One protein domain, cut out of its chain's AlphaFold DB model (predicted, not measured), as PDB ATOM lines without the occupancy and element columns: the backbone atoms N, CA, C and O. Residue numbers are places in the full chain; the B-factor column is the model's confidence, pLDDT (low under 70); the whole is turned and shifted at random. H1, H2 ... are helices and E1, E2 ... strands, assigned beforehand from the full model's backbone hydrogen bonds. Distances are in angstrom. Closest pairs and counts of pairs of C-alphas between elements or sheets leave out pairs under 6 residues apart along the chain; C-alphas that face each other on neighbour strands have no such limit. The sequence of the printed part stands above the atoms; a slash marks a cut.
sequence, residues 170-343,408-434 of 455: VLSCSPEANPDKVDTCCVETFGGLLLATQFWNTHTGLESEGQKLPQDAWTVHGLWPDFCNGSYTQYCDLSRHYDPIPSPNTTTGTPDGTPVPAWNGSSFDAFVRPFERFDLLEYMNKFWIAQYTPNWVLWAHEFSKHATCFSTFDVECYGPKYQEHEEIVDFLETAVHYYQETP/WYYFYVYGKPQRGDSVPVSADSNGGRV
ATOM      1  N   VAL A 170      -5.294 -35.052  -9.899       98.19
ATOM      2  CA  VAL A 170      -6.484 -35.579 -10.583       98.19
ATOM      3  C   VAL A 170      -6.716 -34.796 -11.871       98.19
ATOM      4  O   VAL A 170      -6.666 -33.569 -11.856       98.19
ATOM      5  N   LEU A 171      -6.980 -35.493 -12.979       98.50
ATOM      6  CA  LEU A 171      -7.285 -34.856 -14.263       98.50
ATOM      7  C   LEU A 171      -8.632 -34.120 -14.188       98.50
ATOM      8  O   LEU A 171      -9.641 -34.733 -13.829       98.50
ATOM      9  N   SER A 172      -8.666 -32.844 -14.555       98.25
ATOM     10  CA  SER A 172      -9.900 -32.067 -14.674       98.25
ATOM     11  C   SER A 172     -10.878 -32.723 -15.662       98.25
ATOM     12  O   SER A 172     -10.490 -33.486 -16.548       98.25
ATOM     13  N   CYS A 173     -12.179 -32.500 -15.467       97.50
ATOM     14  CA  CYS A 173     -13.252 -33.157 -16.231       97.50
ATOM     15  C   CYS A 173     -13.299 -34.703 -16.176       97.50
ATOM     16  O   CYS A 173     -14.097 -35.322 -16.885       97.50
ATOM     17  N   SER A 174     -12.518 -35.345 -15.301       97.56
ATOM     18  CA  SER A 174     -12.695 -36.760 -14.946       97.56
ATOM     19  C   SER A 174     -13.842 -36.968 -13.936       97.56
ATOM     20  O   SER A 174     -14.208 -36.038 -13.213       97.56
ATOM     21  N   PRO A 175     -14.390 -38.193 -13.802       96.81
ATOM     22  CA  PRO A 175     -15.311 -38.544 -12.711       96.81
ATOM     23  C   PRO A 175     -14.725 -38.352 -11.301       96.81
ATOM     24  O   PRO A 175     -15.474 -38.285 -10.319       96.81
ATOM     25  N   GLU A 176     -13.400 -38.302 -11.185       97.12
ATOM     26  CA  GLU A 176     -12.645 -38.089  -9.954       97.12
ATOM     27  C   GLU A 176     -12.542 -36.597  -9.591       97.12
ATOM     28  O   GLU A 176     -12.584 -36.277  -8.403       97.12
ATOM     29  N   ALA A 177     -12.494 -35.690 -10.577       97.25
ATOM     30  CA  ALA A 177     -12.512 -34.233 -10.392       97.25
ATOM     31  C   ALA A 177     -13.914 -33.738  -9.994       97.25
ATOM     32  O   ALA A 177     -14.674 -33.191 -10.792       97.25
ATOM     33  N   ASN A 178     -14.277 -33.973  -8.736       95.12
ATOM     34  CA  ASN A 178     -15.577 -33.642  -8.166       95.12
ATOM     35  C   ASN A 178     -15.382 -33.013  -6.769       95.12
ATOM     36  O   ASN A 178     -14.686 -33.612  -5.945       95.12
ATOM     37  N   PRO A 179     -16.005 -31.855  -6.475       94.69
ATOM     38  CA  PRO A 179     -15.719 -31.078  -5.264       94.69
ATOM     39  C   PRO A 179     -16.147 -31.770  -3.957       94.69
ATOM     40  O   PRO A 179     -15.623 -31.437  -2.901       94.69
ATOM     41  N   ASP A 180     -17.021 -32.786  -4.003       93.56
ATOM     42  CA  ASP A 180     -17.362 -33.606  -2.828       93.56
ATOM     43  C   ASP A 180     -16.266 -34.646  -2.481       93.56
ATOM     44  O   ASP A 180     -16.379 -35.359  -1.478       93.56
ATOM     45  N   LYS A 181     -15.238 -34.802  -3.333       94.19
ATOM     46  CA  LYS A 181     -14.214 -35.867  -3.249       94.19
ATOM     47  C   LYS A 181     -12.774 -35.371  -3.150       94.19
ATOM     48  O   LYS A 181     -11.930 -36.124  -2.661       94.19
ATOM     49  N   VAL A 182     -12.472 -34.182  -3.672       95.75
ATOM     50  CA  VAL A 182     -11.103 -33.655  -3.803       95.75
ATOM     51  C   VAL A 182     -10.977 -32.272  -3.180       95.75
ATOM     52  O   VAL A 182     -11.961 -31.568  -2.986       95.75
ATOM     53  N   ASP A 183      -9.741 -31.882  -2.889       95.94
ATOM     54  CA  ASP A 183      -9.413 -30.515  -2.500       95.94
ATOM     55  C   ASP A 183      -9.459 -29.604  -3.740       95.94
ATOM     56  O   ASP A 183      -8.638 -29.743  -4.650       95.94
ATOM     57  N   THR A 184     -10.424 -28.683  -3.778       96.06
ATOM     58  CA  THR A 184     -10.710 -27.795  -4.922       96.06
ATOM     59  C   THR A 184      -9.642 -26.720  -5.147       96.06
ATOM     60  O   THR A 184      -9.607 -26.101  -6.208       96.06
ATOM     61  N   CYS A 185      -8.734 -26.534  -4.182       96.62
ATOM     62  CA  CYS A 185      -7.516 -25.733  -4.332       96.62
ATOM     63  C   CYS A 185      -6.377 -26.501  -5.023       96.62
ATOM     64  O   CYS A 185      -5.399 -25.907  -5.479       96.62
ATOM     65  N   CYS A 186      -6.484 -27.830  -5.086       97.06
ATOM     66  CA  CYS A 186      -5.463 -28.729  -5.619       97.06
ATOM     67  C   CYS A 186      -5.891 -29.464  -6.895       97.06
ATOM     68  O   CYS A 186      -5.045 -30.079  -7.545       97.06
ATOM     69  N   VAL A 187      -7.176 -29.395  -7.251       97.62
ATOM     70  CA  VAL A 187      -7.787 -29.933  -8.470       97.62
ATOM     71  C   VAL A 187      -8.782 -28.896  -8.979       97.62
ATOM     72  O   VAL A 187      -9.635 -28.468  -8.208       97.62
ATOM     73  N   GLU A 188      -8.707 -28.512 -10.255       97.69
ATOM     74  CA  GLU A 188      -9.736 -27.643 -10.838       97.69
ATOM     75  C   GLU A 188     -11.048 -28.418 -11.026       97.69
ATOM     76  O   GLU A 188     -11.118 -29.378 -11.804       97.69
ATOM     77  N   THR A 189     -12.085 -28.012 -10.289       95.94
ATOM     78  CA  THR A 189     -13.390 -28.693 -10.252       95.94
ATOM     79  C   THR A 189     -14.558 -27.841 -10.739       95.94
ATOM     80  O   THR A 189     -15.679 -28.353 -10.781       95.94
ATOM     81  N   PHE A 190     -14.334 -26.572 -11.092       94.88
ATOM     82  CA  PHE A 190     -15.388 -25.680 -11.566       94.88
ATOM     83  C   PHE A 190     -15.400 -25.639 -13.098       94.88
ATOM     84  O   PHE A 190     -16.205 -26.341 -13.714       94.88
ATOM     85  N   GLY A 191     -14.468 -24.917 -13.725       93.75
ATOM     86  CA  GLY A 191     -14.302 -24.893 -15.184       93.75
ATOM     87  C   GLY A 191     -13.088 -25.708 -15.628       93.75
ATOM     88  O   GLY A 191     -12.032 -25.174 -15.955       93.75
ATOM     89  N   GLY A 192     -13.235 -27.034 -15.595       96.31
ATOM     90  CA  GLY A 192     -12.143 -27.979 -15.839       96.31
ATOM     91  C   GLY A 192     -11.664 -28.112 -17.292       96.31
ATOM     92  O   GLY A 192     -10.698 -28.842 -17.522       96.31
ATOM     93  N   LEU A 193     -12.312 -27.469 -18.266       98.12
ATOM     94  CA  LEU A 193     -11.862 -27.413 -19.658       98.12
ATOM     95  C   LEU A 193     -11.180 -26.060 -19.886       98.12
ATOM     96  O   LEU A 193     -11.845 -25.037 -19.976       98.12
ATOM     97  N   LEU A 194      -9.851 -26.046 -19.959       98.50
ATOM     98  CA  LEU A 194      -9.093 -24.800 -20.064       98.50
ATOM     99  C   LEU A 194      -8.906 -24.394 -21.523       98.50
ATOM    100  O   LEU A 194      -8.534 -25.228 -22.348       98.50
ATOM    101  N   LEU A 195      -9.108 -23.113 -21.826       98.62
ATOM    102  CA  LEU A 195      -8.851 -22.522 -23.140       98.62
ATOM    103  C   LEU A 195      -7.730 -21.487 -23.018       98.62
ATOM    104  O   LEU A 195      -7.938 -20.434 -22.424       98.62
ATOM    105  N   ALA A 196      -6.566 -21.748 -23.613       98.81
ATOM    106  CA  ALA A 196      -5.557 -20.715 -23.841       98.81
ATOM    107  C   ALA A 196      -5.876 -20.012 -25.166       98.81
ATOM    108  O   ALA A 196      -5.819 -20.632 -26.234       98.81
ATOM    109  N   THR A 197      -6.259 -18.738 -25.107       98.88
ATOM    110  CA  THR A 197      -6.799 -17.999 -26.254       98.88
ATOM    111  C   THR A 197      -5.824 -16.929 -26.737       98.88
ATOM    112  O   THR A 197      -5.108 -16.304 -25.951       98.88
ATOM    113  N   GLN A 198      -5.746 -16.731 -28.056       98.94
ATOM    114  CA  GLN A 198      -4.788 -15.819 -28.684       98.94
ATOM    115  C   GLN A 198      -5.407 -15.001 -29.812       98.94
ATOM    116  O   GLN A 198      -6.191 -15.522 -30.605       98.94
ATOM    117  N   PHE A 199      -4.958 -13.752 -29.933       98.75
ATOM    118  CA  PHE A 199      -5.284 -12.827 -31.011       98.75
ATOM    119  C   PHE A 199      -4.199 -12.769 -32.095       98.75
ATOM    120  O   PHE A 199      -2.996 -12.711 -31.808       98.75
ATOM    121  N   TRP A 200      -4.645 -12.606 -33.340       98.75
ATOM    122  CA  TRP A 200      -3.876 -11.961 -34.399       98.75
ATOM    123  C   TRP A 200      -4.458 -10.584 -34.725       98.75
ATOM    124  O   TRP A 200      -5.251 -10.408 -35.648       98.75
ATOM    125  N   ASN A 201      -4.026  -9.583 -33.962       98.19
ATOM    126  CA  ASN A 201      -4.286  -8.185 -34.287       98.19
ATOM    127  C   ASN A 201      -3.284  -7.677 -35.337       98.19
ATOM    128  O   ASN A 201      -2.093  -8.008 -35.293       98.19
ATOM    129  N   THR A 202      -3.759  -6.837 -36.263       97.75
ATOM    130  CA  THR A 202      -2.916  -6.121 -37.241       97.75
ATOM    131  C   THR A 202      -2.462  -4.749 -36.742       97.75
ATOM    132  O   THR A 202      -1.450  -4.241 -37.215       97.75
ATOM    133  N   HIS A 203      -3.190  -4.173 -35.781       97.94
ATOM    134  CA  HIS A 203      -2.971  -2.862 -35.166       97.94
ATOM    135  C   HIS A 203      -3.526  -2.848 -33.728       97.94
ATOM    136  O   HIS A 203      -4.358  -3.690 -33.374       97.94
ATOM    137  N   THR A 204      -3.065  -1.911 -32.900       97.88
ATOM    138  CA  THR A 204      -3.546  -1.689 -31.523       97.88
ATOM    139  C   THR A 204      -4.548  -0.540 -31.442       97.88
ATOM    140  O   THR A 204      -5.393  -0.546 -30.554       97.88
ATOM    141  N   GLY A 205      -4.467   0.446 -32.341       97.88
ATOM    142  CA  GLY A 205      -5.211   1.703 -32.232       97.88
ATOM    143  C   GLY A 205      -4.615   2.688 -31.215       97.88
ATOM    144  O   GLY A 205      -5.170   3.769 -31.037       97.88
ATOM    145  N   LEU A 206      -3.499   2.328 -30.565       98.00
ATOM    146  CA  LEU A 206      -2.743   3.132 -29.596       98.00
ATOM    147  C   LEU A 206      -1.249   3.222 -29.977       98.00
ATOM    148  O   LEU A 206      -0.383   3.465 -29.135       98.00
ATOM    149  N   GLU A 207      -0.921   3.070 -31.263       98.00
ATOM    150  CA  GLU A 207       0.445   3.181 -31.791       98.00
ATOM    151  C   GLU A 207       1.107   4.528 -31.457       98.00
ATOM    152  O   GLU A 207       2.310   4.585 -31.198       98.00
ATOM    153  N   SER A 208       0.321   5.610 -31.404       96.88
ATOM    154  CA  SER A 208       0.763   6.950 -30.992       96.88
ATOM    155  C   SER A 208       1.181   7.048 -29.521       96.88
ATOM    156  O   SER A 208       1.893   7.980 -29.155       96.88
ATOM    157  N   GLU A 209       0.757   6.096 -28.689       96.44
ATOM    158  CA  GLU A 209       1.141   5.963 -27.277       96.44
ATOM    159  C   GLU A 209       2.263   4.923 -27.085       96.44
ATOM    160  O   GLU A 209       2.753   4.721 -25.977       96.44
ATOM    161  N   GLY A 210       2.712   4.284 -28.174       96.25
ATOM    162  CA  GLY A 210       3.772   3.274 -28.178       96.25
ATOM    163  C   GLY A 210       3.293   1.835 -27.954       96.25
ATOM    164  O   GLY A 210       4.113   0.920 -28.029       96.25
ATOM    165  N   GLN A 211       1.994   1.601 -27.735       97.94
ATOM    166  CA  GLN A 211       1.437   0.250 -27.625       97.94
ATOM    167  C   GLN A 211       1.460  -0.415 -29.011       97.94
ATOM    168  O   GLN A 211       0.728  -0.024 -29.921       97.94
ATOM    169  N   LYS A 212       2.339  -1.408 -29.175       97.69
ATOM    170  CA  LYS A 212       2.710  -2.042 -30.452       97.69
ATOM    171  C   LYS A 212       2.743  -3.566 -30.316       97.69
ATOM    172  O   LYS A 212       2.920  -4.102 -29.222       97.69
ATOM    173  N   LEU A 213       2.632  -4.269 -31.439       98.50
ATOM    174  CA  LEU A 213       2.492  -5.725 -31.511       98.50
ATOM    175  C   LEU A 213       3.830  -6.436 -31.835       98.50
ATOM    176  O   LEU A 213       4.624  -5.924 -32.630       98.50
ATOM    177  N   PRO A 214       4.098  -7.626 -31.262       97.56
ATOM    178  CA  PRO A 214       5.379  -8.326 -31.400       97.56
ATOM    179  C   PRO A 214       5.488  -9.043 -32.756       97.56
ATOM    180  O   PRO A 214       4.789 -10.030 -32.979       97.56
ATOM    181  N   GLN A 215       6.345  -8.549 -33.662       94.31
ATOM    182  CA  GLN A 215       6.463  -8.950 -35.083       94.31
ATOM    183  C   GLN A 215       6.129 -10.428 -35.382       94.31
ATOM    184  O   GLN A 215       5.105 -10.706 -36.006       94.31
ATOM    185  N   ASP A 216       6.947 -11.359 -34.885       95.88
ATOM    186  CA  ASP A 216       6.868 -12.796 -35.188       95.88
ATOM    187  C   ASP A 216       6.129 -13.607 -34.099       95.88
ATOM    188  O   ASP A 216       6.494 -14.738 -33.776       95.88
ATOM    189  N   ALA A 217       5.101 -13.016 -33.480       98.31
ATOM    190  CA  ALA A 217       4.276 -13.674 -32.468       98.31
ATOM    191  C   ALA A 217       2.799 -13.249 -32.537       98.31
ATOM    192  O   ALA A 217       2.463 -12.099 -32.832       98.31
ATOM    193  N   TRP A 218       1.908 -14.192 -32.227       98.81
ATOM    194  CA  TRP A 218       0.526 -13.904 -31.826       98.81
ATOM    195  C   TRP A 218       0.515 -13.347 -30.397       98.81
ATOM    196  O   TRP A 218       1.491 -13.525 -29.669       98.81
ATOM    197  N   THR A 219      -0.559 -12.677 -29.983       98.88
ATOM    198  CA  THR A 219      -0.686 -12.107 -28.628       98.88
ATOM    199  C   THR A 219      -1.711 -12.868 -27.795       98.88
ATOM    200  O   THR A 219      -2.670 -13.401 -28.345       98.88
ATOM    201  N   VAL A 220      -1.539 -12.898 -26.474       98.94
ATOM    202  CA  VAL A 220      -2.517 -13.463 -25.530       98.94
ATOM    203  C   VAL A 220      -3.853 -12.722 -25.666       98.94
ATOM    204  O   VAL A 220      -3.870 -11.490 -25.702       98.94
ATOM    205  N   HIS A 221      -4.952 -13.476 -25.734       98.81
ATOM    206  CA  HIS A 221      -6.302 -12.992 -25.435       98.81
ATOM    207  C   HIS A 221      -6.551 -13.260 -23.942       98.81
ATOM    208  O   HIS A 221      -6.561 -12.300 -23.174       98.81
ATOM    209  N   GLY A 222      -6.556 -14.529 -23.512       98.56
ATOM    210  CA  GLY A 222      -6.614 -14.911 -22.098       98.56
ATOM    211  C   GLY A 222      -6.435 -16.409 -21.813       98.56
ATOM    212  O   GLY A 222      -5.911 -17.169 -22.631       98.56
ATOM    213  N   LEU A 223      -6.866 -16.819 -20.616       98.88
ATOM    214  CA  LEU A 223      -6.932 -18.211 -20.157       98.88
ATOM    215  C   LEU A 223      -8.289 -18.442 -19.475       98.88
ATOM    216  O   LEU A 223      -8.548 -17.856 -18.423       98.88
ATOM    217  N   TRP A 224      -9.162 -19.261 -20.069       98.69
ATOM    218  CA  TRP A 224     -10.573 -19.362 -19.664       98.69
ATOM    219  C   TRP A 224     -10.949 -20.739 -19.088       98.69
ATOM    220  O   TRP A 224     -10.478 -21.748 -19.619       98.69
ATOM    221  N   PRO A 225     -11.810 -20.797 -18.049       97.75
ATOM    222  CA  PRO A 225     -12.305 -22.040 -17.458       97.75
ATOM    223  C   PRO A 225     -13.711 -22.399 -17.987       97.75
ATOM    224  O   PRO A 225     -14.731 -22.018 -17.407       97.75
ATOM    225  N   ASP A 226     -13.788 -23.159 -19.081       97.81
ATOM    226  CA  ASP A 226     -15.057 -23.713 -19.573       97.81
ATOM    227  C   ASP A 226     -15.511 -24.893 -18.694       97.81
ATOM    228  O   ASP A 226     -14.713 -25.696 -18.194       97.81
ATOM    229  N   PHE A 227     -16.826 -25.082 -18.564       97.44
ATOM    230  CA  PHE A 227     -17.360 -26.339 -18.051       97.44
ATOM    231  C   PHE A 227     -17.068 -27.477 -19.043       97.44
ATOM    232  O   PHE A 227     -17.048 -27.303 -20.262       97.44
ATOM    233  N   CYS A 228     -16.954 -28.699 -18.527       96.75
ATOM    234  CA  CYS A 228     -16.614 -29.911 -19.290       96.75
ATOM    235  C   CYS A 228     -17.579 -30.282 -20.440       96.75
ATOM    236  O   CYS A 228     -17.338 -31.242 -21.168       96.75
ATOM    237  N   ASN A 229     -18.692 -29.559 -20.591       95.75
ATOM    238  CA  ASN A 229     -19.674 -29.700 -21.666       95.75
ATOM    239  C   ASN A 229     -19.567 -28.604 -22.754       95.75
ATOM    240  O   ASN A 229     -20.409 -28.588 -23.647       95.75
ATOM    241  N   GLY A 230     -18.592 -27.687 -22.681       95.69
ATOM    242  CA  GLY A 230     -18.442 -26.572 -23.630       95.69
ATOM    243  C   GLY A 230     -19.432 -25.418 -23.441       95.69
ATOM    244  O   GLY A 230     -19.609 -24.602 -24.343       95.69
ATOM    245  N   SER A 231     -20.111 -25.360 -22.293       95.56
ATOM    246  CA  SER A 231     -20.716 -24.119 -21.797       95.56
ATOM    247  C   SER A 231     -19.774 -23.467 -20.787       95.56
ATOM    248  O   SER A 231     -18.937 -24.150 -20.205       95.56
ATOM    249  N   TYR A 232     -19.907 -22.165 -20.563       94.62
ATOM    250  CA  TYR A 232     -19.039 -21.408 -19.662       94.62
ATOM    251  C   TYR A 232     -19.852 -20.557 -18.684       94.62
ATOM    252  O   TYR A 232     -21.083 -20.495 -18.735       94.62
ATOM    253  N   THR A 233     -19.135 -19.908 -17.778       90.81
ATOM    254  CA  THR A 233     -19.634 -18.967 -16.774       90.81
ATOM    255  C   THR A 233     -18.642 -17.809 -16.657       90.81
ATOM    256  O   THR A 233     -17.545 -17.884 -17.210       90.81
ATOM    257  N   GLN A 234     -19.037 -16.710 -16.018       96.00
ATOM    258  CA  GLN A 234     -18.268 -15.465 -16.046       96.00
ATOM    259  C   GLN A 234     -18.530 -14.576 -14.826       96.00
ATOM    260  O   GLN A 234     -19.657 -14.499 -14.339       96.00
ATOM    261  N   TYR A 235     -17.499 -13.851 -14.381       97.00
ATOM    262  CA  TYR A 235     -17.542 -12.954 -13.216       97.00
ATOM    263  C   TYR A 235     -18.054 -13.654 -11.945       97.00
ATOM    264  O   TYR A 235     -18.969 -13.173 -11.273       97.00
ATOM    265  N   CYS A 236     -17.494 -14.830 -11.649       96.06
ATOM    266  CA  CYS A 236     -18.019 -15.728 -10.621       96.06
ATOM    267  C   CYS A 236     -17.825 -15.202  -9.187       96.06
ATOM    268  O   CYS A 236     -18.634 -15.526  -8.319       96.06
ATOM    269  N   ASP A 237     -16.831 -14.336  -8.958       95.00
ATOM    270  CA  ASP A 237     -16.644 -13.602  -7.703       95.00
ATOM    271  C   ASP A 237     -16.543 -12.086  -7.956       95.00
ATOM    272  O   ASP A 237     -15.512 -11.555  -8.373       95.00
ATOM    273  N   LEU A 238     -17.629 -11.363  -7.661       95.31
ATOM    274  CA  LEU A 238     -17.695  -9.900  -7.783       95.31
ATOM    275  C   LEU A 238     -16.968  -9.145  -6.654       95.31
ATOM    276  O   LEU A 238     -16.856  -7.922  -6.729       95.31
ATOM    277  N   SER A 239     -16.472  -9.831  -5.618       94.19
ATOM    278  CA  SER A 239     -15.618  -9.219  -4.588       94.19
ATOM    279  C   SER A 239     -14.159  -9.067  -5.037       94.19
ATOM    280  O   SER A 239     -13.438  -8.250  -4.466       94.19
ATOM    281  N   ARG A 240     -13.762  -9.780  -6.102       94.44
ATOM    282  CA  ARG A 240     -12.433  -9.745  -6.742       94.44
ATOM    283  C   ARG A 240     -12.512  -9.330  -8.216       94.44
ATOM    284  O   ARG A 240     -11.794  -9.835  -9.074       94.44
ATOM    285  N   HIS A 241     -13.427  -8.415  -8.519       95.62
ATOM    286  CA  HIS A 241     -13.598  -7.832  -9.846       95.62
ATOM    287  C   HIS A 241     -12.910  -6.454  -9.928       95.62
ATOM    288  O   HIS A 241     -13.032  -5.630  -9.020       95.62
ATOM    289  N   TYR A 242     -12.247  -6.197 -11.057       98.00
ATOM    290  CA  TYR A 242     -11.439  -5.004 -11.337       98.00
ATOM    291  C   TYR A 242     -11.633  -4.452 -12.769       98.00
ATOM    292  O   TYR A 242     -10.900  -3.561 -13.194       98.00
ATOM    293  N   ASP A 243     -12.587  -4.989 -13.537       98.25
ATOM    294  CA  ASP A 243     -12.812  -4.650 -14.949       98.25
ATOM    295  C   ASP A 243     -13.533  -3.291 -15.120       98.25
ATOM    296  O   ASP A 243     -14.682  -3.140 -14.688       98.25
ATOM    297  N   PRO A 244     -12.906  -2.280 -15.754       98.12
ATOM    298  CA  PRO A 244     -13.523  -0.970 -15.950       98.12
ATOM    299  C   PRO A 244     -14.560  -0.930 -17.088       98.12
ATOM    300  O   PRO A 244     -15.283   0.062 -17.195       98.12
ATOM    301  N   ILE A 245     -14.653  -1.957 -17.946       97.56
ATOM    302  CA  ILE A 245     -15.607  -2.023 -19.069       97.56
ATOM    303  C   ILE A 245     -16.239  -3.437 -19.185       97.56
ATOM    304  O   ILE A 245     -16.011  -4.132 -20.179       97.56
ATOM    305  N   PRO A 246     -17.083  -3.871 -18.220       97.25
ATOM    306  CA  PRO A 246     -17.653  -5.222 -18.202       97.25
ATOM    307  C   PRO A 246     -18.417  -5.606 -19.475       97.25
ATOM    308  O   PRO A 246     -19.490  -5.064 -19.764       97.25
ATOM    309  N   SER A 247     -17.885  -6.588 -20.207       94.19
ATOM    310  CA  SER A 247     -18.459  -7.100 -21.458       94.19
ATOM    311  C   SER A 247     -18.678  -8.627 -21.441       94.19
ATOM    312  O   SER A 247     -17.708  -9.393 -21.435       94.19
ATOM    313  N   PRO A 248     -19.933  -9.114 -21.449       94.88
ATOM    314  CA  PRO A 248     -21.168  -8.370 -21.184       94.88
ATOM    315  C   PRO A 248     -21.277  -7.977 -19.697       94.88
ATOM    316  O   PRO A 248     -20.573  -8.512 -18.844       94.88
ATOM    317  N   ASN A 249     -22.189  -7.060 -19.373       94.94
ATOM    318  CA  ASN A 249     -22.286  -6.418 -18.056       94.94
ATOM    319  C   ASN A 249     -23.135  -7.175 -17.009       94.94
ATOM    320  O   ASN A 249     -23.642  -6.564 -16.066       94.94
ATOM    321  N   THR A 250     -23.299  -8.494 -17.150       96.19
ATOM    322  CA  THR A 250     -23.947  -9.362 -16.149       96.19
ATOM    323  C   THR A 250     -23.196 -10.685 -15.980       96.19
ATOM    324  O   THR A 250     -22.534 -11.153 -16.905       96.19
ATOM    325  N   THR A 251     -23.329 -11.336 -14.820       94.94
ATOM    326  CA  THR A 251     -22.669 -12.625 -14.492       94.94
ATOM    327  C   THR A 251     -23.115 -13.825 -15.347       94.94
ATOM    328  O   THR A 251     -22.610 -14.929 -15.185       94.94
ATOM    329  N   THR A 252     -24.063 -13.638 -16.268       92.19
ATOM    330  CA  THR A 252     -24.568 -14.678 -17.187       92.19
ATOM    331  C   THR A 252     -24.573 -14.236 -18.652       92.19
ATOM    332  O   THR A 252     -24.982 -14.999 -19.523       92.19
ATOM    333  N   GLY A 253     -24.220 -12.977 -18.934       92.12
ATOM    334  CA  GLY A 253     -24.438 -12.337 -20.234       92.12
ATOM    335  C   GLY A 253     -25.906 -12.127 -20.629       92.12
ATOM    336  O   GLY A 253     -26.176 -11.635 -21.724       92.12
ATOM    337  N   THR A 254     -26.859 -12.457 -19.753       92.88
ATOM    338  CA  THR A 254     -28.302 -12.292 -19.978       92.88
ATOM    339  C   THR A 254     -28.903 -11.223 -19.051       92.88
ATOM    340  O   THR A 254     -28.309 -10.910 -18.014       92.88
ATOM    341  N   PRO A 255     -30.074 -10.630 -19.381       92.69
ATOM    342  CA  PRO A 255     -30.678  -9.548 -18.587       92.69
ATOM    343  C   PRO A 255     -31.149  -9.936 -17.176       92.69
ATOM    344  O   PRO A 255     -31.496  -9.059 -16.390       92.69
ATOM    345  N   ASP A 256     -31.211 -11.234 -16.874       93.25
ATOM    346  CA  ASP A 256     -31.542 -11.818 -15.570       93.25
ATOM    347  C   ASP A 256     -30.304 -12.169 -14.717       93.25
ATOM    348  O   ASP A 256     -30.452 -12.527 -13.547       93.25
ATOM    349  N   GLY A 257     -29.092 -12.025 -15.264       93.69
ATOM    350  CA  GLY A 257     -27.841 -12.150 -14.512       93.69
ATOM    351  C   GLY A 257     -27.614 -11.006 -13.522       93.69
ATOM    352  O   GLY A 257     -28.185  -9.921 -13.644       93.69
ATOM    353  N   THR A 258     -26.725 -11.221 -12.549       96.31
ATOM    354  CA  THR A 258     -26.354 -10.161 -11.596       96.31
ATOM    355  C   THR A 258     -25.561  -9.078 -12.335       96.31
ATOM    356  O   THR A 258     -24.605  -9.433 -13.025       96.31
ATOM    357  N   PRO A 259     -25.910  -7.780 -12.226       97.56
ATOM    358  CA  PRO A 259     -25.153  -6.715 -12.878       97.56
ATOM    359  C   PRO A 259     -23.708  -6.643 -12.380       97.56
ATOM    360  O   PRO A 259     -23.469  -6.568 -11.175       97.56
ATOM    361  N   VAL A 260     -22.762  -6.608 -13.316       97.81
ATOM    362  CA  VAL A 260     -21.348  -6.344 -13.038       97.81
ATOM    363  C   VAL A 260     -21.158  -4.822 -13.067       97.81
ATOM    364  O   VAL A 260     -21.374  -4.211 -14.119       97.81
ATOM    365  N   PRO A 261     -20.829  -4.163 -11.938       96.94
ATOM    366  CA  PRO A 261     -20.509  -2.739 -11.945       96.94
ATOM    367  C   PRO A 261     -19.203  -2.504 -12.715       96.94
ATOM    368  O   PRO A 261     -18.368  -3.391 -12.793       96.94
ATOM    369  N   ALA A 262     -19.003  -1.309 -13.270       98.06
ATOM    370  CA  ALA A 262     -17.709  -0.942 -13.841       98.06
ATOM    371  C   ALA A 262     -16.728  -0.542 -12.728       98.06
ATOM    372  O   ALA A 262     -17.053   0.315 -11.896       98.06
ATOM    373  N   TRP A 263     -15.527  -1.121 -12.730       97.94
ATOM    374  CA  TRP A 263     -14.451  -0.740 -11.818       97.94
ATOM    375  C   TRP A 263     -13.983   0.702 -12.059       97.94
ATOM    376  O   TRP A 263     -13.850   1.159 -13.194       97.94
ATOM    377  N   ASN A 264     -13.713   1.429 -10.973       96.94
ATOM    378  CA  ASN A 264     -13.297   2.836 -11.000       96.94
ATOM    379  C   ASN A 264     -12.088   3.143 -10.092       96.94
ATOM    380  O   ASN A 264     -11.837   4.308  -9.776       96.94
ATOM    381  N   GLY A 265     -11.369   2.105  -9.652       95.50
ATOM    382  CA  GLY A 265     -10.186   2.215  -8.799       95.50
ATOM    383  C   GLY A 265      -8.872   2.232  -9.584       95.50
ATOM    384  O   GLY A 265      -8.780   2.789 -10.676       95.50
ATOM    385  N   SER A 266      -7.832   1.630  -9.002       96.69
ATOM    386  CA  SER A 266      -6.489   1.532  -9.594       96.69
ATOM    387  C   SER A 266      -6.463   0.754 -10.915       96.69
ATOM    388  O   SER A 266      -7.289  -0.133 -11.131       96.69
ATOM    389  N   SER A 267      -5.464   1.034 -11.761       97.25
ATOM    390  CA  SER A 267      -5.133   0.190 -12.913       97.25
ATOM    391  C   SER A 267      -4.626  -1.184 -12.465       97.25
ATOM    392  O   SER A 267      -4.010  -1.312 -11.407       97.25
ATOM    393  N   PHE A 268      -4.870  -2.217 -13.273       97.38
ATOM    394  CA  PHE A 268      -4.652  -3.614 -12.871       97.38
ATOM    395  C   PHE A 268      -3.193  -3.950 -12.526       97.38
ATOM    396  O   PHE A 268      -2.902  -4.719 -11.613       97.38
ATOM    397  N   ASP A 269      -2.246  -3.307 -13.206       96.75
ATOM    398  CA  ASP A 269      -0.816  -3.463 -12.948       96.75
ATOM    399  C   ASP A 269      -0.394  -2.953 -11.553       96.75
ATOM    400  O   ASP A 269       0.623  -3.395 -11.017       96.75
ATOM    401  N   ALA A 270      -1.182  -2.070 -10.927       98.00
ATOM    402  CA  ALA A 270      -0.933  -1.591  -9.570       98.00
ATOM    403  C   ALA A 270      -1.072  -2.691  -8.503       98.00
ATOM    404  O   ALA A 270      -0.485  -2.550  -7.431       98.00
ATOM    405  N   PHE A 271      -1.790  -3.782  -8.796       97.88
ATOM    406  CA  PHE A 271      -1.896  -4.958  -7.924       97.88
ATOM    407  C   PHE A 271      -0.687  -5.899  -8.052       97.88
ATOM    408  O   PHE A 271      -0.332  -6.584  -7.099       97.88
ATOM    409  N   VAL A 272      -0.006  -5.884  -9.204       98.25
ATOM    410  CA  VAL A 272       1.155  -6.743  -9.506       98.25
ATOM    411  C   VAL A 272       2.472  -6.120  -9.025       98.25
ATOM    412  O   VAL A 272       3.344  -6.819  -8.508       98.25
ATOM    413  N   ARG A 273       2.622  -4.790  -9.140       97.81
ATOM    414  CA  ARG A 273       3.837  -4.052  -8.724       97.81
ATOM    415  C   ARG A 273       4.312  -4.336  -7.278       97.81
ATOM    416  O   ARG A 273       5.527  -4.414  -7.106       97.81
ATOM    417  N   PRO A 274       3.447  -4.503  -6.251       98.25
ATOM    418  CA  PRO A 274       3.868  -4.836  -4.883       98.25
ATOM    419  C   PRO A 274       4.586  -6.185  -4.734       98.25
ATOM    420  O   PRO A 274       5.348  -6.355  -3.788       98.25
ATOM    421  N   PHE A 275       4.384  -7.121  -5.668       98.38
ATOM    422  CA  PHE A 275       5.046  -8.434  -5.699       98.38
ATOM    423  C   PHE A 275       6.367  -8.427  -6.498       98.38
ATOM    424  O   PHE A 275       6.925  -9.488  -6.787       98.38
ATOM    425  N   GLU A 276       6.838  -7.234  -6.887       98.19
ATOM    426  CA  GLU A 276       8.082  -6.952  -7.625       98.19
ATOM    427  C   GLU A 276       8.237  -7.695  -8.974       98.19
ATOM    428  O   GLU A 276       9.331  -7.775  -9.534       98.19
ATOM    429  N   ARG A 277       7.124  -8.177  -9.551       98.12
ATOM    430  CA  ARG A 277       7.049  -8.872 -10.853       98.12
ATOM    431  C   ARG A 277       7.136  -7.924 -12.054       98.12
ATOM    432  O   ARG A 277       6.247  -7.853 -12.903       98.12
ATOM    433  N   PHE A 278       8.203  -7.132 -12.101       98.44
ATOM    434  CA  PHE A 278       8.419  -6.142 -13.158       98.44
ATOM    435  C   PHE A 278       8.737  -6.786 -14.518       98.44
ATOM    436  O   PHE A 278       8.375  -6.234 -15.552       98.44
ATOM    437  N   ASP A 279       9.348  -7.970 -14.510       98.44
ATOM    438  CA  ASP A 279       9.627  -8.809 -15.678       98.44
ATOM    439  C   ASP A 279       8.355  -9.424 -16.284       98.44
ATOM    440  O   ASP A 279       8.170  -9.378 -17.501       98.44
ATOM    441  N   LEU A 280       7.433  -9.913 -15.448       98.69
ATOM    442  CA  LEU A 280       6.092 -10.334 -15.872       98.69
ATOM    443  C   LEU A 280       5.331  -9.167 -16.516       98.69
ATOM    444  O   LEU A 280       4.762  -9.321 -17.594       98.69
ATOM    445  N   LEU A 281       5.368  -7.978 -15.901       98.62
ATOM    446  CA  LEU A 281       4.736  -6.776 -16.454       98.62
ATOM    447  C   LEU A 281       5.388  -6.311 -17.768       98.62
ATOM    448  O   LEU A 281       4.673  -5.840 -18.654       98.62
ATOM    449  N   GLU A 282       6.707  -6.448 -17.939       98.44
ATOM    450  CA  GLU A 282       7.380  -6.192 -19.223       98.44
ATOM    451  C   GLU A 282       6.941  -7.213 -20.287       98.44
ATOM    452  O   GLU A 282       6.579  -6.833 -21.402       98.44
ATOM    453  N   TYR A 283       6.888  -8.501 -19.931       98.75
ATOM    454  CA  TYR A 283       6.441  -9.573 -20.820       98.75
ATOM    455  C   TYR A 283       4.981  -9.386 -21.260       98.75
ATOM    456  O   TYR A 283       4.665  -9.478 -22.447       98.75
ATOM    457  N   MET A 284       4.082  -9.059 -20.329       98.75
ATOM    458  CA  MET A 284       2.674  -8.798 -20.625       98.75
ATOM    459  C   MET A 284       2.495  -7.544 -21.489       98.75
ATOM    460  O   MET A 284       1.761  -7.595 -22.472       98.75
ATOM    461  N   ASN A 285       3.235  -6.460 -21.225       98.19
ATOM    462  CA  ASN A 285       3.256  -5.279 -22.105       98.19
ATOM    463  C   ASN A 285       3.852  -5.544 -23.497       98.19
ATOM    464  O   ASN A 285       3.748  -4.683 -24.371       98.19
ATOM    465  N   LYS A 286       4.464  -6.715 -23.714       98.19
ATOM    466  CA  LYS A 286       4.999  -7.151 -25.003       98.19
ATOM    467  C   LYS A 286       4.103  -8.150 -25.741       98.19
ATOM    468  O   LYS A 286       4.062  -8.105 -26.971       98.19
ATOM    469  N   PHE A 287       3.414  -9.036 -25.019       98.75
ATOM    470  CA  PHE A 287       2.706 -10.188 -25.595       98.75
ATOM    471  C   PHE A 287       1.213 -10.286 -25.243       98.75
ATOM    472  O   PHE A 287       0.498 -11.003 -25.936       98.75
ATOM    473  N   TRP A 288       0.706  -9.561 -24.243       98.75
ATOM    474  CA  TRP A 288      -0.716  -9.537 -23.857       98.75
ATOM    475  C   TRP A 288      -1.310  -8.158 -24.175       98.75
ATOM    476  O   TRP A 288      -1.595  -7.352 -23.289       98.75
ATOM    477  N   ILE A 289      -1.398  -7.867 -25.477       98.31
ATOM    478  CA  ILE A 289      -1.658  -6.524 -26.008       98.31
ATOM    479  C   ILE A 289      -3.152  -6.292 -26.236       98.31
ATOM    480  O   ILE A 289      -3.790  -7.028 -26.989       98.31
ATOM    481  N   ALA A 290      -3.685  -5.222 -25.647       97.81
ATOM    482  CA  ALA A 290      -5.063  -4.789 -25.862       97.81
ATOM    483  C   ALA A 290      -5.232  -3.985 -27.167       97.81
ATOM    484  O   ALA A 290      -4.275  -3.421 -27.712       97.81
ATOM    485  N   GLN A 291      -6.475  -3.894 -27.649       96.12
ATOM    486  CA  GLN A 291      -6.864  -3.034 -28.770       96.12
ATOM    487  C   GLN A 291      -7.767  -1.894 -28.266       96.12
ATOM    488  O   GLN A 291      -8.606  -2.097 -27.387       96.12
ATOM    489  N   TYR A 292      -7.550  -0.682 -28.784       97.12
ATOM    490  CA  TYR A 292      -8.221   0.586 -28.444       97.12
ATOM    491  C   TYR A 292      -8.200   1.004 -26.960       97.12
ATOM    492  O   TYR A 292      -8.798   2.013 -26.592       97.12
ATOM    493  N   THR A 293      -7.514   0.250 -26.101       97.69
ATOM    494  CA  THR A 293      -7.435   0.452 -24.651       97.69
ATOM    495  C   THR A 293      -6.026   0.116 -24.151       97.69
ATOM    496  O   THR A 293      -5.351  -0.710 -24.772       97.69
ATOM    497  N   PRO A 294      -5.544   0.730 -23.054       98.19
ATOM    498  CA  PRO A 294      -4.271   0.348 -22.447       98.19
ATOM    499  C   PRO A 294      -4.296  -1.112 -21.983       98.19
ATOM    500  O   PRO A 294      -5.296  -1.547 -21.414       98.19
ATOM    501  N   ASN A 295      -3.191  -1.846 -22.157       98.56
ATOM    502  CA  ASN A 295      -3.109  -3.294 -21.882       98.56
ATOM    503  C   ASN A 295      -3.742  -3.750 -20.546       98.56
ATOM    504  O   ASN A 295      -4.403  -4.785 -20.503       98.56
ATOM    505  N   TRP A 296      -3.607  -2.962 -19.469       98.31
ATOM    506  CA  TRP A 296      -4.166  -3.295 -18.152       98.31
ATOM    507  C   TRP A 296      -5.693  -3.452 -18.132       98.31
ATOM    508  O   TRP A 296      -6.203  -4.163 -17.270       98.31
ATOM    509  N   VAL A 297      -6.419  -2.824 -19.064       98.62
ATOM    510  CA  VAL A 297      -7.879  -2.963 -19.199       98.62
ATOM    511  C   VAL A 297      -8.242  -4.386 -19.626       98.62
ATOM    512  O   VAL A 297      -9.133  -4.987 -19.032       98.62
ATOM    513  N   LEU A 298      -7.504  -4.958 -20.586       98.75
ATOM    514  CA  LEU A 298      -7.668  -6.359 -20.978       98.75
ATOM    515  C   LEU A 298      -7.299  -7.292 -19.819       98.75
ATOM    516  O   LEU A 298      -8.062  -8.190 -19.499       98.75
ATOM    517  N   TRP A 299      -6.184  -7.054 -19.123       98.81
ATOM    518  CA  TRP A 299      -5.784  -7.914 -17.998       98.81
ATOM    519  C   TRP A 299      -6.817  -7.903 -16.856       98.81
ATOM    520  O   TRP A 299      -7.099  -8.947 -16.270       98.81
ATOM    521  N   ALA A 300      -7.429  -6.742 -16.592       98.75
ATOM    522  CA  ALA A 300      -8.539  -6.613 -15.654       98.75
ATOM    523  C   ALA A 300      -9.788  -7.376 -16.111       98.75
ATOM    524  O   ALA A 300     -10.428  -8.024 -15.282       98.75
ATOM    525  N   HIS A 301     -10.123  -7.315 -17.404       98.69
ATOM    526  CA  HIS A 301     -11.219  -8.072 -18.008       98.69
ATOM    527  C   HIS A 301     -11.009  -9.577 -17.826       98.69
ATOM    528  O   HIS A 301     -11.827 -10.243 -17.193       98.69
ATOM    529  N   GLU A 302      -9.872 -10.094 -18.295       98.81
ATOM    530  CA  GLU A 302      -9.535 -11.519 -18.255       98.81
ATOM    531  C   GLU A 302      -9.526 -12.070 -16.828       98.81
ATOM    532  O   GLU A 302     -10.119 -13.118 -16.565       98.81
ATOM    533  N   PHE A 303      -8.945 -11.340 -15.868       98.75
ATOM    534  CA  PHE A 303      -9.008 -11.765 -14.474       98.75
ATOM    535  C   PHE A 303     -10.444 -11.738 -13.929       98.75
ATOM    536  O   PHE A 303     -10.955 -12.751 -13.452       98.75
ATOM    537  N   SER A 304     -11.127 -10.595 -14.033       98.56
ATOM    538  CA  SER A 304     -12.447 -10.408 -13.415       98.56
ATOM    539  C   SER A 304     -13.494 -11.363 -13.973       98.56
ATOM    540  O   SER A 304     -14.342 -11.841 -13.226       98.56
ATOM    541  N   LYS A 305     -13.452 -11.614 -15.285       98.38
ATOM    542  CA  LYS A 305     -14.428 -12.415 -16.023       98.38
ATOM    543  C   LYS A 305     -14.109 -13.902 -15.977       98.38
ATOM    544  O   LYS A 305     -15.040 -14.684 -15.800       98.38
ATOM    545  N   HIS A 306     -12.835 -14.280 -16.119       98.38
ATOM    546  CA  HIS A 306     -12.420 -15.671 -16.302       98.38
ATOM    547  C   HIS A 306     -11.594 -16.226 -15.132       98.38
ATOM    548  O   HIS A 306     -11.926 -17.308 -14.654       98.38
ATOM    549  N   ALA A 307     -10.592 -15.511 -14.602       97.88
ATOM    550  CA  ALA A 307      -9.801 -16.016 -13.465       97.88
ATOM    551  C   ALA A 307     -10.652 -16.263 -12.208       97.88
ATOM    552  O   ALA A 307     -10.464 -17.270 -11.527       97.88
ATOM    553  N   THR A 308     -11.638 -15.396 -11.944       97.19
ATOM    554  CA  THR A 308     -12.589 -15.576 -10.830       97.19
ATOM    555  C   THR A 308     -13.445 -16.841 -10.947       97.19
ATOM    556  O   THR A 308     -14.080 -17.210  -9.970       97.19
ATOM    557  N   CYS A 309     -13.478 -17.513 -12.104       97.50
ATOM    558  CA  CYS A 309     -14.266 -18.723 -12.360       97.50
ATOM    559  C   CYS A 309     -13.443 -20.032 -12.320       97.50
ATOM    560  O   CYS A 309     -13.913 -21.068 -12.787       97.50
ATOM    561  N   PHE A 310     -12.235 -20.009 -11.757       97.50
ATOM    562  CA  PHE A 310     -11.443 -21.198 -11.421       97.50
ATOM    563  C   PHE A 310     -11.499 -21.453  -9.910       97.50
ATOM    564  O   PHE A 310     -11.196 -20.547  -9.132       97.50
ATOM    565  N   SER A 311     -11.762 -22.687  -9.468       96.06
ATOM    566  CA  SER A 311     -11.701 -23.020  -8.032       96.06
ATOM    567  C   SER A 311     -10.294 -22.915  -7.444       96.06
ATOM    568  O   SER A 311     -10.104 -22.734  -6.245       96.06
ATOM    569  N   THR A 312      -9.288 -23.041  -8.303       96.88
ATOM    570  CA  THR A 312      -7.867 -23.097  -7.942       96.88
ATOM    571  C   THR A 312      -7.183 -21.732  -7.806       96.88
ATOM    572  O   THR A 312      -6.003 -21.680  -7.440       96.88
ATOM    573  N   PHE A 313      -7.910 -20.635  -8.052       97.00
ATOM    574  CA  PHE A 313      -7.490 -19.257  -7.760       97.00
ATOM    575  C   PHE A 313      -8.370 -18.583  -6.684       97.00
ATOM    576  O   PHE A 313      -8.323 -17.363  -6.541       97.00
ATOM    577  N   ASP A 314      -9.153 -19.331  -5.897       95.56
ATOM    578  CA  ASP A 314      -9.824 -18.782  -4.706       95.56
ATOM    579  C   ASP A 314      -8.803 -18.389  -3.621       95.56
ATOM    580  O   ASP A 314      -7.801 -19.073  -3.397       95.56
ATOM    581  N   VAL A 315      -9.042 -17.266  -2.932       95.25
ATOM    582  CA  VAL A 315      -8.074 -16.673  -1.982       95.25
ATOM    583  C   VAL A 315      -7.821 -17.564  -0.765       95.25
ATOM    584  O   VAL A 315      -6.723 -17.586  -0.205       95.25
ATOM    585  N   GLU A 316      -8.807 -18.381  -0.403       94.56
ATOM    586  CA  GLU A 316      -8.716 -19.433   0.602       94.56
ATOM    587  C   GLU A 316      -7.553 -20.408   0.351       94.56
ATOM    588  O   GLU A 316      -6.891 -20.838   1.302       94.56
ATOM    589  N   CYS A 317      -7.242 -20.691  -0.918       95.75
ATOM    590  CA  CYS A 317      -6.200 -21.630  -1.329       95.75
ATOM    591  C   CYS A 317      -4.774 -21.158  -0.995       95.75
ATOM    592  O   CYS A 317      -3.878 -21.983  -0.809       95.75
ATOM    593  N   TYR A 318      -4.571 -19.845  -0.850       94.94
ATOM    594  CA  TYR A 318      -3.310 -19.218  -0.420       94.94
ATOM    595  C   TYR A 318      -3.173 -19.208   1.117       94.94
ATOM    596  O   TYR A 318      -2.086 -19.046   1.682       94.94
ATOM    597  N   GLY A 319      -4.272 -19.480   1.821       93.44
ATOM    598  CA  GLY A 319      -4.297 -19.824   3.235       93.44
ATOM    599  C   GLY A 319      -4.141 -18.643   4.202       93.44
ATOM    600  O   GLY A 319      -4.377 -17.489   3.850       93.44
ATOM    601  N   PRO A 320      -3.738 -18.873   5.470       92.81
ATOM    602  CA  PRO A 320      -3.858 -17.885   6.546       92.81
ATOM    603  C   PRO A 320      -2.745 -16.820   6.512       92.81
ATOM    604  O   PRO A 320      -2.511 -16.132   7.507       92.81
ATOM    605  N   LYS A 321      -2.004 -16.753   5.402       94.38
ATOM    606  CA  LYS A 321      -0.911 -15.815   5.122       94.38
ATOM    607  C   LYS A 321      -1.023 -15.167   3.736       94.38
ATOM    608  O   LYS A 321      -0.097 -14.450   3.374       94.38
ATOM    609  N   TYR A 322      -2.116 -15.430   3.011       95.69
ATOM    610  CA  TYR A 322      -2.456 -14.793   1.741       95.69
ATOM    611  C   TYR A 322      -2.159 -13.290   1.779       95.69
ATOM    612  O   TYR A 322      -2.595 -12.585   2.698       95.69
ATOM    613  N   GLN A 323      -1.403 -12.819   0.794       96.75
ATOM    614  CA  GLN A 323      -1.179 -11.401   0.555       96.75
ATOM    615  C   GLN A 323      -2.207 -10.910  -0.462       96.75
ATOM    616  O   GLN A 323      -2.446 -11.557  -1.472       96.75
ATOM    617  N   GLU A 324      -2.822  -9.761  -0.200       96.31
ATOM    618  CA  GLU A 324      -3.872  -9.206  -1.059       96.31
ATOM    619  C   GLU A 324      -3.372  -9.064  -2.513       96.31
ATOM    620  O   GLU A 324      -2.398  -8.344  -2.751       96.31
ATOM    621  N   HIS A 325      -4.052  -9.726  -3.459       97.25
ATOM    622  CA  HIS A 325      -3.719  -9.843  -4.889       97.25
ATOM    623  C   HIS A 325      -2.622 -10.870  -5.271       97.25
ATOM    624  O   HIS A 325      -2.134 -10.859  -6.404       97.25
ATOM    625  N   GLU A 326      -2.232 -11.783  -4.374       97.69
ATOM    626  CA  GLU A 326      -1.280 -12.872  -4.673       97.69
ATOM    627  C   GLU A 326      -1.815 -13.842  -5.747       97.69
ATOM    628  O   GLU A 326      -1.052 -14.344  -6.572       97.69
ATOM    629  N   GLU A 327      -3.134 -14.026  -5.819       97.88
ATOM    630  CA  GLU A 327      -3.819 -14.848  -6.818       97.88
ATOM    631  C   GLU A 327      -3.920 -14.177  -8.197       97.88
ATOM    632  O   GLU A 327      -3.952 -14.875  -9.211       97.88
ATOM    633  N   ILE A 328      -3.907 -12.835  -8.258       98.50
ATOM    634  CA  ILE A 328      -3.750 -12.099  -9.523       98.50
ATOM    635  C   ILE A 328      -2.397 -12.442 -10.150       98.50
ATOM    636  O   ILE A 328      -2.327 -12.734 -11.343       98.50
ATOM    637  N   VAL A 329      -1.323 -12.440  -9.355       98.50
ATOM    638  CA  VAL A 329       0.022 -12.778  -9.845       98.50
ATOM    639  C   VAL A 329       0.083 -14.235 -10.311       98.50
ATOM    640  O   VAL A 329       0.514 -14.485 -11.437       98.50
ATOM    641  N   ASP A 330      -0.418 -15.173  -9.501       98.38
ATOM    642  CA  ASP A 330      -0.473 -16.606  -9.831       98.38
ATOM    643  C   ASP A 330      -1.263 -16.857 -11.140       98.38
ATOM    644  O   ASP A 330      -0.839 -17.663 -11.975       98.38
ATOM    645  N   PHE A 331      -2.386 -16.156 -11.372       98.81
ATOM    646  CA  PHE A 331      -3.158 -16.266 -12.622       98.81
ATOM    647  C   PHE A 331      -2.388 -15.735 -13.832       98.81
ATOM    648  O   PHE A 331      -2.340 -16.398 -14.870       98.81
ATOM    649  N   LEU A 332      -1.761 -14.562 -13.710       98.88
ATOM    650  CA  LEU A 332      -1.017 -13.942 -14.807       98.88
ATOM    651  C   LEU A 332       0.222 -14.762 -15.199       98.88
ATOM    652  O   LEU A 332       0.453 -14.969 -16.391       98.88
ATOM    653  N   GLU A 333       0.975 -15.288 -14.224       98.69
ATOM    654  CA  GLU A 333       2.075 -16.233 -14.481       98.69
ATOM    655  C   GLU A 333       1.562 -17.506 -15.183       98.69
ATOM    656  O   GLU A 333       2.173 -17.979 -16.145       98.69
ATOM    657  N   THR A 334       0.394 -18.018 -14.778       98.88
ATOM    658  CA  THR A 334      -0.217 -19.218 -15.378       98.88
ATOM    659  C   THR A 334      -0.683 -18.986 -16.818       98.88
ATOM    660  O   THR A 334      -0.377 -19.790 -17.697       98.88
ATOM    661  N   ALA A 335      -1.380 -17.883 -17.103       98.88
ATOM    662  CA  ALA A 335      -1.822 -17.544 -18.458       98.88
ATOM    663  C   ALA A 335      -0.633 -17.330 -19.415       98.88
ATOM    664  O   ALA A 335      -0.650 -17.813 -20.551       98.88
ATOM    665  N   VAL A 336       0.441 -16.688 -18.937       98.88
ATOM    666  CA  VAL A 336       1.703 -16.554 -19.681       98.88
ATOM    667  C   VAL A 336       2.350 -17.915 -19.957       98.88
ATOM    668  O   VAL A 336       2.862 -18.123 -21.058       98.88
ATOM    669  N   HIS A 337       2.298 -18.859 -19.016       98.75
ATOM    670  CA  HIS A 337       2.822 -20.210 -19.222       98.75
ATOM    671  C   HIS A 337       2.082 -20.969 -20.344       98.75
ATOM    672  O   HIS A 337       2.734 -21.393 -21.300       98.75
ATOM    673  N   TYR A 338       0.745 -21.063 -20.311       98.81
ATOM    674  CA  TYR A 338      -0.016 -21.744 -21.380       98.81
ATOM    675  C   TYR A 338       0.153 -21.073 -22.757       98.81
ATOM    676  O   TYR A 338       0.176 -21.754 -23.784       98.81
ATOM    677  N   TYR A 339       0.334 -19.748 -22.799       98.81
ATOM    678  CA  TYR A 339       0.699 -19.027 -24.023       98.81
ATOM    679  C   TYR A 339       2.083 -19.433 -24.566       98.81
ATOM    680  O   TYR A 339       2.237 -19.644 -25.769       98.81
ATOM    681  N   GLN A 340       3.086 -19.592 -23.696       98.62
ATOM    682  CA  GLN A 340       4.431 -20.023 -24.102       98.62
ATOM    683  C   GLN A 340       4.458 -21.457 -24.652       98.62
ATOM    684  O   GLN A 340       5.254 -21.743 -25.549       98.62
ATOM    685  N   GLU A 341       3.575 -22.337 -24.174       98.19
ATOM    686  CA  GLU A 341       3.408 -23.690 -24.726       98.19
ATOM    687  C   GLU A 341       2.654 -23.721 -26.068       98.19
ATOM    688  O   GLU A 341       2.714 -24.723 -26.781       98.19
ATOM    689  N   THR A 342       1.998 -22.621 -26.464       98.62
ATOM    690  CA  THR A 342       1.160 -22.536 -27.675       98.62
ATOM    691  C   THR A 342       1.664 -21.513 -28.714       98.62
ATOM    692  O   THR A 342       0.947 -20.580 -29.075       98.62
ATOM    693  N   PRO A 343       2.894 -21.637 -29.262       98.62
ATOM    694  CA  PRO A 343       3.496 -20.639 -30.154       98.62
ATOM    695  C   PRO A 343       2.897 -20.639 -31.582       98.62
ATOM    696  O   PRO A 343       3.559 -21.012 -32.555       98.62
ATOM    697  N   TRP A 408      -7.755 -20.719 -30.347       98.81
ATOM    698  CA  TRP A 408      -8.006 -21.177 -28.972       98.81
ATOM    699  C   TRP A 408      -7.575 -22.638 -28.803       98.81
ATOM    700  O   TRP A 408      -8.037 -23.529 -29.527       98.81
ATOM    701  N   TYR A 409      -6.705 -22.879 -27.825       98.88
ATOM    702  CA  TYR A 409      -6.114 -24.179 -27.526       98.88
ATOM    703  C   TYR A 409      -6.740 -24.757 -26.263       98.88
ATOM    704  O   TYR A 409      -6.657 -24.156 -25.196       98.88
ATOM    705  N   TYR A 410      -7.376 -25.918 -26.401       98.69
ATOM    706  CA  TYR A 410      -8.109 -26.564 -25.316       98.69
ATOM    707  C   TYR A 410      -7.214 -27.549 -24.558       98.69
ATOM    708  O   TYR A 410      -6.410 -28.254 -25.177       98.69
ATOM    709  N   PHE A 411      -7.405 -27.643 -23.241       98.75
ATOM    710  CA  PHE A 411      -6.660 -28.515 -22.333       98.75
ATOM    711  C   PHE A 411      -7.556 -29.117 -21.237       98.75
ATOM    712  O   PHE A 411      -8.502 -28.485 -20.765       98.75
ATOM    713  N   TYR A 412      -7.188 -30.307 -20.761       98.62
ATOM    714  CA  TYR A 412      -7.468 -30.745 -19.387       98.62
ATOM    715  C   TYR A 412      -6.175 -30.647 -18.564       98.62
ATOM    716  O   TYR A 412      -5.084 -30.703 -19.133       98.62
ATOM    717  N   VAL A 413      -6.275 -30.518 -17.239       98.50
ATOM    718  CA  VAL A 413      -5.121 -30.317 -16.340       98.50
ATOM    719  C   VAL A 413      -5.078 -31.337 -15.211       98.50
ATOM    720  O   VAL A 413      -6.108 -31.728 -14.670       98.50
ATOM    721  N   TYR A 414      -3.878 -31.764 -14.833       98.38
ATOM    722  CA  TYR A 414      -3.623 -32.627 -13.689       98.38
ATOM    723  C   TYR A 414      -3.444 -31.786 -12.422       98.38
ATOM    724  O   TYR A 414      -2.390 -31.197 -12.168       98.38
ATOM    725  N   GLY A 415      -4.479 -31.773 -11.582       98.06
ATOM    726  CA  GLY A 415      -4.521 -30.978 -10.363       98.06
ATOM    727  C   GLY A 415      -4.877 -29.516 -10.646       98.06
ATOM    728  O   GLY A 415      -5.897 -29.246 -11.283       98.06
ATOM    729  N   LYS A 416      -4.065 -28.577 -10.142       97.19
ATOM    730  CA  LYS A 416      -4.287 -27.134 -10.317       97.19
ATOM    731  C   LYS A 416      -3.601 -26.565 -11.582       97.19
ATOM    732  O   LYS A 416      -2.459 -26.956 -11.845       97.19
ATOM    733  N   PRO A 417      -4.229 -25.637 -12.339       97.88
ATOM    734  CA  PRO A 417      -3.717 -25.079 -13.599       97.88
ATOM    735  C   PRO A 417      -2.291 -24.541 -13.526       97.88
ATOM    736  O   PRO A 417      -1.518 -24.746 -14.463       97.88
ATOM    737  N   GLN A 418      -1.925 -23.927 -12.395       97.25
ATOM    738  CA  GLN A 418      -0.611 -23.314 -12.144       97.25
ATOM    739  C   GLN A 418       0.550 -24.330 -12.106       97.25
ATOM    740  O   GLN A 418       1.698 -23.958 -11.880       97.25
ATOM    741  N   ARG A 419       0.274 -25.631 -12.283       96.19
ATOM    742  CA  ARG A 419       1.296 -26.678 -12.444       96.19
ATOM    743  C   ARG A 419       1.856 -26.786 -13.865       96.19
ATOM    744  O   ARG A 419       2.923 -27.373 -14.012       96.19
ATOM    745  N   GLY A 420       1.111 -26.347 -14.884       96.50
ATOM    746  CA  GLY A 420       1.423 -26.621 -16.299       96.50
ATOM    747  C   GLY A 420       1.229 -28.076 -16.751       96.50
ATOM    748  O   GLY A 420       1.438 -28.423 -17.908       96.50
ATOM    749  N   ASP A 421       0.825 -28.954 -15.835       97.56
ATOM    750  CA  ASP A 421       0.691 -30.394 -16.049       97.56
ATOM    751  C   ASP A 421      -0.602 -30.674 -16.836       97.56
ATOM    752  O   ASP A 421      -1.670 -30.855 -16.249       97.56
ATOM    753  N   SER A 422      -0.536 -30.588 -18.168       97.81
ATOM    754  CA  SER A 422      -1.712 -30.480 -19.040       97.81
ATOM    755  C   SER A 422      -1.777 -31.533 -20.156       97.81
ATOM    756  O   SER A 422      -0.795 -32.182 -20.518       97.81
ATOM    757  N   VAL A 423      -2.982 -31.727 -20.699       98.31
ATOM    758  CA  VAL A 423      -3.283 -32.654 -21.795       98.31
ATOM    759  C   VAL A 423      -4.049 -31.901 -22.886       98.31
ATOM    760  O   VAL A 423      -5.167 -31.461 -22.615       98.31
ATOM    761  N   PRO A 424      -3.511 -31.777 -24.116       98.44
ATOM    762  CA  PRO A 424      -4.214 -31.173 -25.246       98.44
ATOM    763  C   PRO A 424      -5.562 -31.836 -25.563       98.44
ATOM    764  O   PRO A 424      -5.667 -33.056 -25.709       98.44
ATOM    765  N   VAL A 425      -6.592 -31.008 -25.719       98.12
ATOM    766  CA  VAL A 425      -7.976 -31.386 -26.031       98.12
ATOM    767  C   VAL A 425      -8.387 -30.798 -27.385       98.12
ATOM    768  O   VAL A 425      -7.871 -29.778 -27.837       98.12
ATOM    769  N   SER A 426      -9.297 -31.486 -28.072       98.38
ATOM    770  CA  SER A 426      -9.849 -31.077 -29.370       98.38
ATOM    771  C   SER A 426     -11.037 -30.133 -29.154       98.38
ATOM    772  O   SER A 426     -11.882 -30.431 -28.316       98.38
ATOM    773  N   ALA A 427     -11.145 -29.037 -29.908       97.81
ATOM    774  CA  ALA A 427     -12.210 -28.031 -29.754       97.81
ATOM    775  C   ALA A 427     -13.640 -28.570 -29.994       97.81
ATOM    776  O   ALA A 427     -14.624 -27.962 -29.580       97.81
ATOM    777  N   ASP A 428     -13.762 -29.724 -30.653       96.75
ATOM    778  CA  ASP A 428     -14.996 -30.481 -30.878       96.75
ATOM    779  C   ASP A 428     -15.246 -31.600 -29.844       96.75
ATOM    780  O   ASP A 428     -16.243 -32.313 -29.956       96.75
ATOM    781  N   SER A 429     -14.394 -31.767 -28.819       96.00
ATOM    782  CA  SER A 429     -14.486 -32.870 -27.836       96.00
ATOM    783  C   SER A 429     -15.816 -32.925 -27.077       96.00
ATOM    784  O   SER A 429     -16.267 -34.000 -26.680       96.00
ATOM    785  N   ASN A 430     -16.442 -31.764 -26.898       93.06
ATOM    786  CA  ASN A 430     -17.718 -31.539 -26.226       93.06
ATOM    787  C   ASN A 430     -18.893 -31.338 -27.214       93.06
ATOM    788  O   ASN A 430     -20.023 -31.106 -26.790       93.06
ATOM    789  N   GLY A 431     -18.649 -31.441 -28.527       93.62
ATOM    790  CA  GLY A 431     -19.606 -31.101 -29.589       93.62
ATOM    791  C   GLY A 431     -19.558 -29.636 -30.051       93.62
ATOM    792  O   GLY A 431     -20.424 -29.214 -30.821       93.62
ATOM    793  N   GLY A 432     -18.565 -28.869 -29.593       92.75
ATOM    794  CA  GLY A 432     -18.302 -27.489 -29.990       92.75
ATOM    795  C   GLY A 432     -17.962 -27.310 -31.474       92.75
ATOM    796  O   GLY A 432     -17.741 -28.259 -32.231       92.75
ATOM    797  N   ARG A 433     -17.935 -26.048 -31.916       94.38
ATOM    798  CA  ARG A 433     -17.494 -25.681 -33.270       94.38
ATOM    799  C   ARG A 433     -15.976 -25.545 -33.287       94.38
ATOM    800  O   ARG A 433     -15.416 -24.942 -32.387       94.38
ATOM    801  N   VAL A 434     -15.337 -26.003 -34.360       97.25
ATOM    802  CA  VAL A 434     -13.879 -25.866 -34.567       97.25
ATOM    803  C   VAL A 434     -13.480 -24.579 -35.301       97.25
ATOM    804  O   VAL A 434     -12.294 -24.274 -35.409       97.25
TER     805      VAL A 434
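What this domain is: This is residues 170 to 343 and 408 to 434 of the 455 residues of the protein "Ribonuclease T(2)" of Colletotrichum sublineola (UniProt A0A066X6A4). Little regular structure: loops lie around a strongly twisted antiparallel sheet, E2 E1 E3 E4, with long helix H5 packed on one face. The 201 printed residues, 76 in named elements, include E1 E2 H1 H2 H3 H4 H5 E3 E4, mixed class. The whole is compact, radius of gyration of the C-alphas 16.5 A, spans 52 by 39 by 38 A.

Where its parts are: E1 is residues 193 to 199, from C-alpha (-11.862, -27.413, -19.658); E2 219 to 226; H1 269 to 275; H2 278 to 287; H3 295 to 305; H4 315 to 321; H5 326 to 341, 23.3 A; E3 408 to 413; E4 422 to 425, ending at (-7.976, -31.386, -26.031).

How they stand to each other: In hairpin E1 and E2, N 195 and O 224 are 2.9 A apart. H5 and E2 come closest at C-alphas 335 and 223, 5.4 A. H3 is on the sheet; H2 only grazes it. H5 touches H1, closest C-alphas 329 and 272, 6.1 A; H4 only just, with 3 pairs within 8 A. Every O i to N i+4 pair is within hydrogen-bond range in H2, H3, H5; H1 has 1 of 3, H4 0 of 3, each with 2 of 4 O i to N i+3.

The domain as a whole: The printed part has one cut, between residues 343 and 408, where 64 residues of the chain are not printed; the C-alphas of 343 and 408 are 11.6 A apart across it. Links E1 to E2 and E2 to H1 are long. No printed residue is under pLDDT 70.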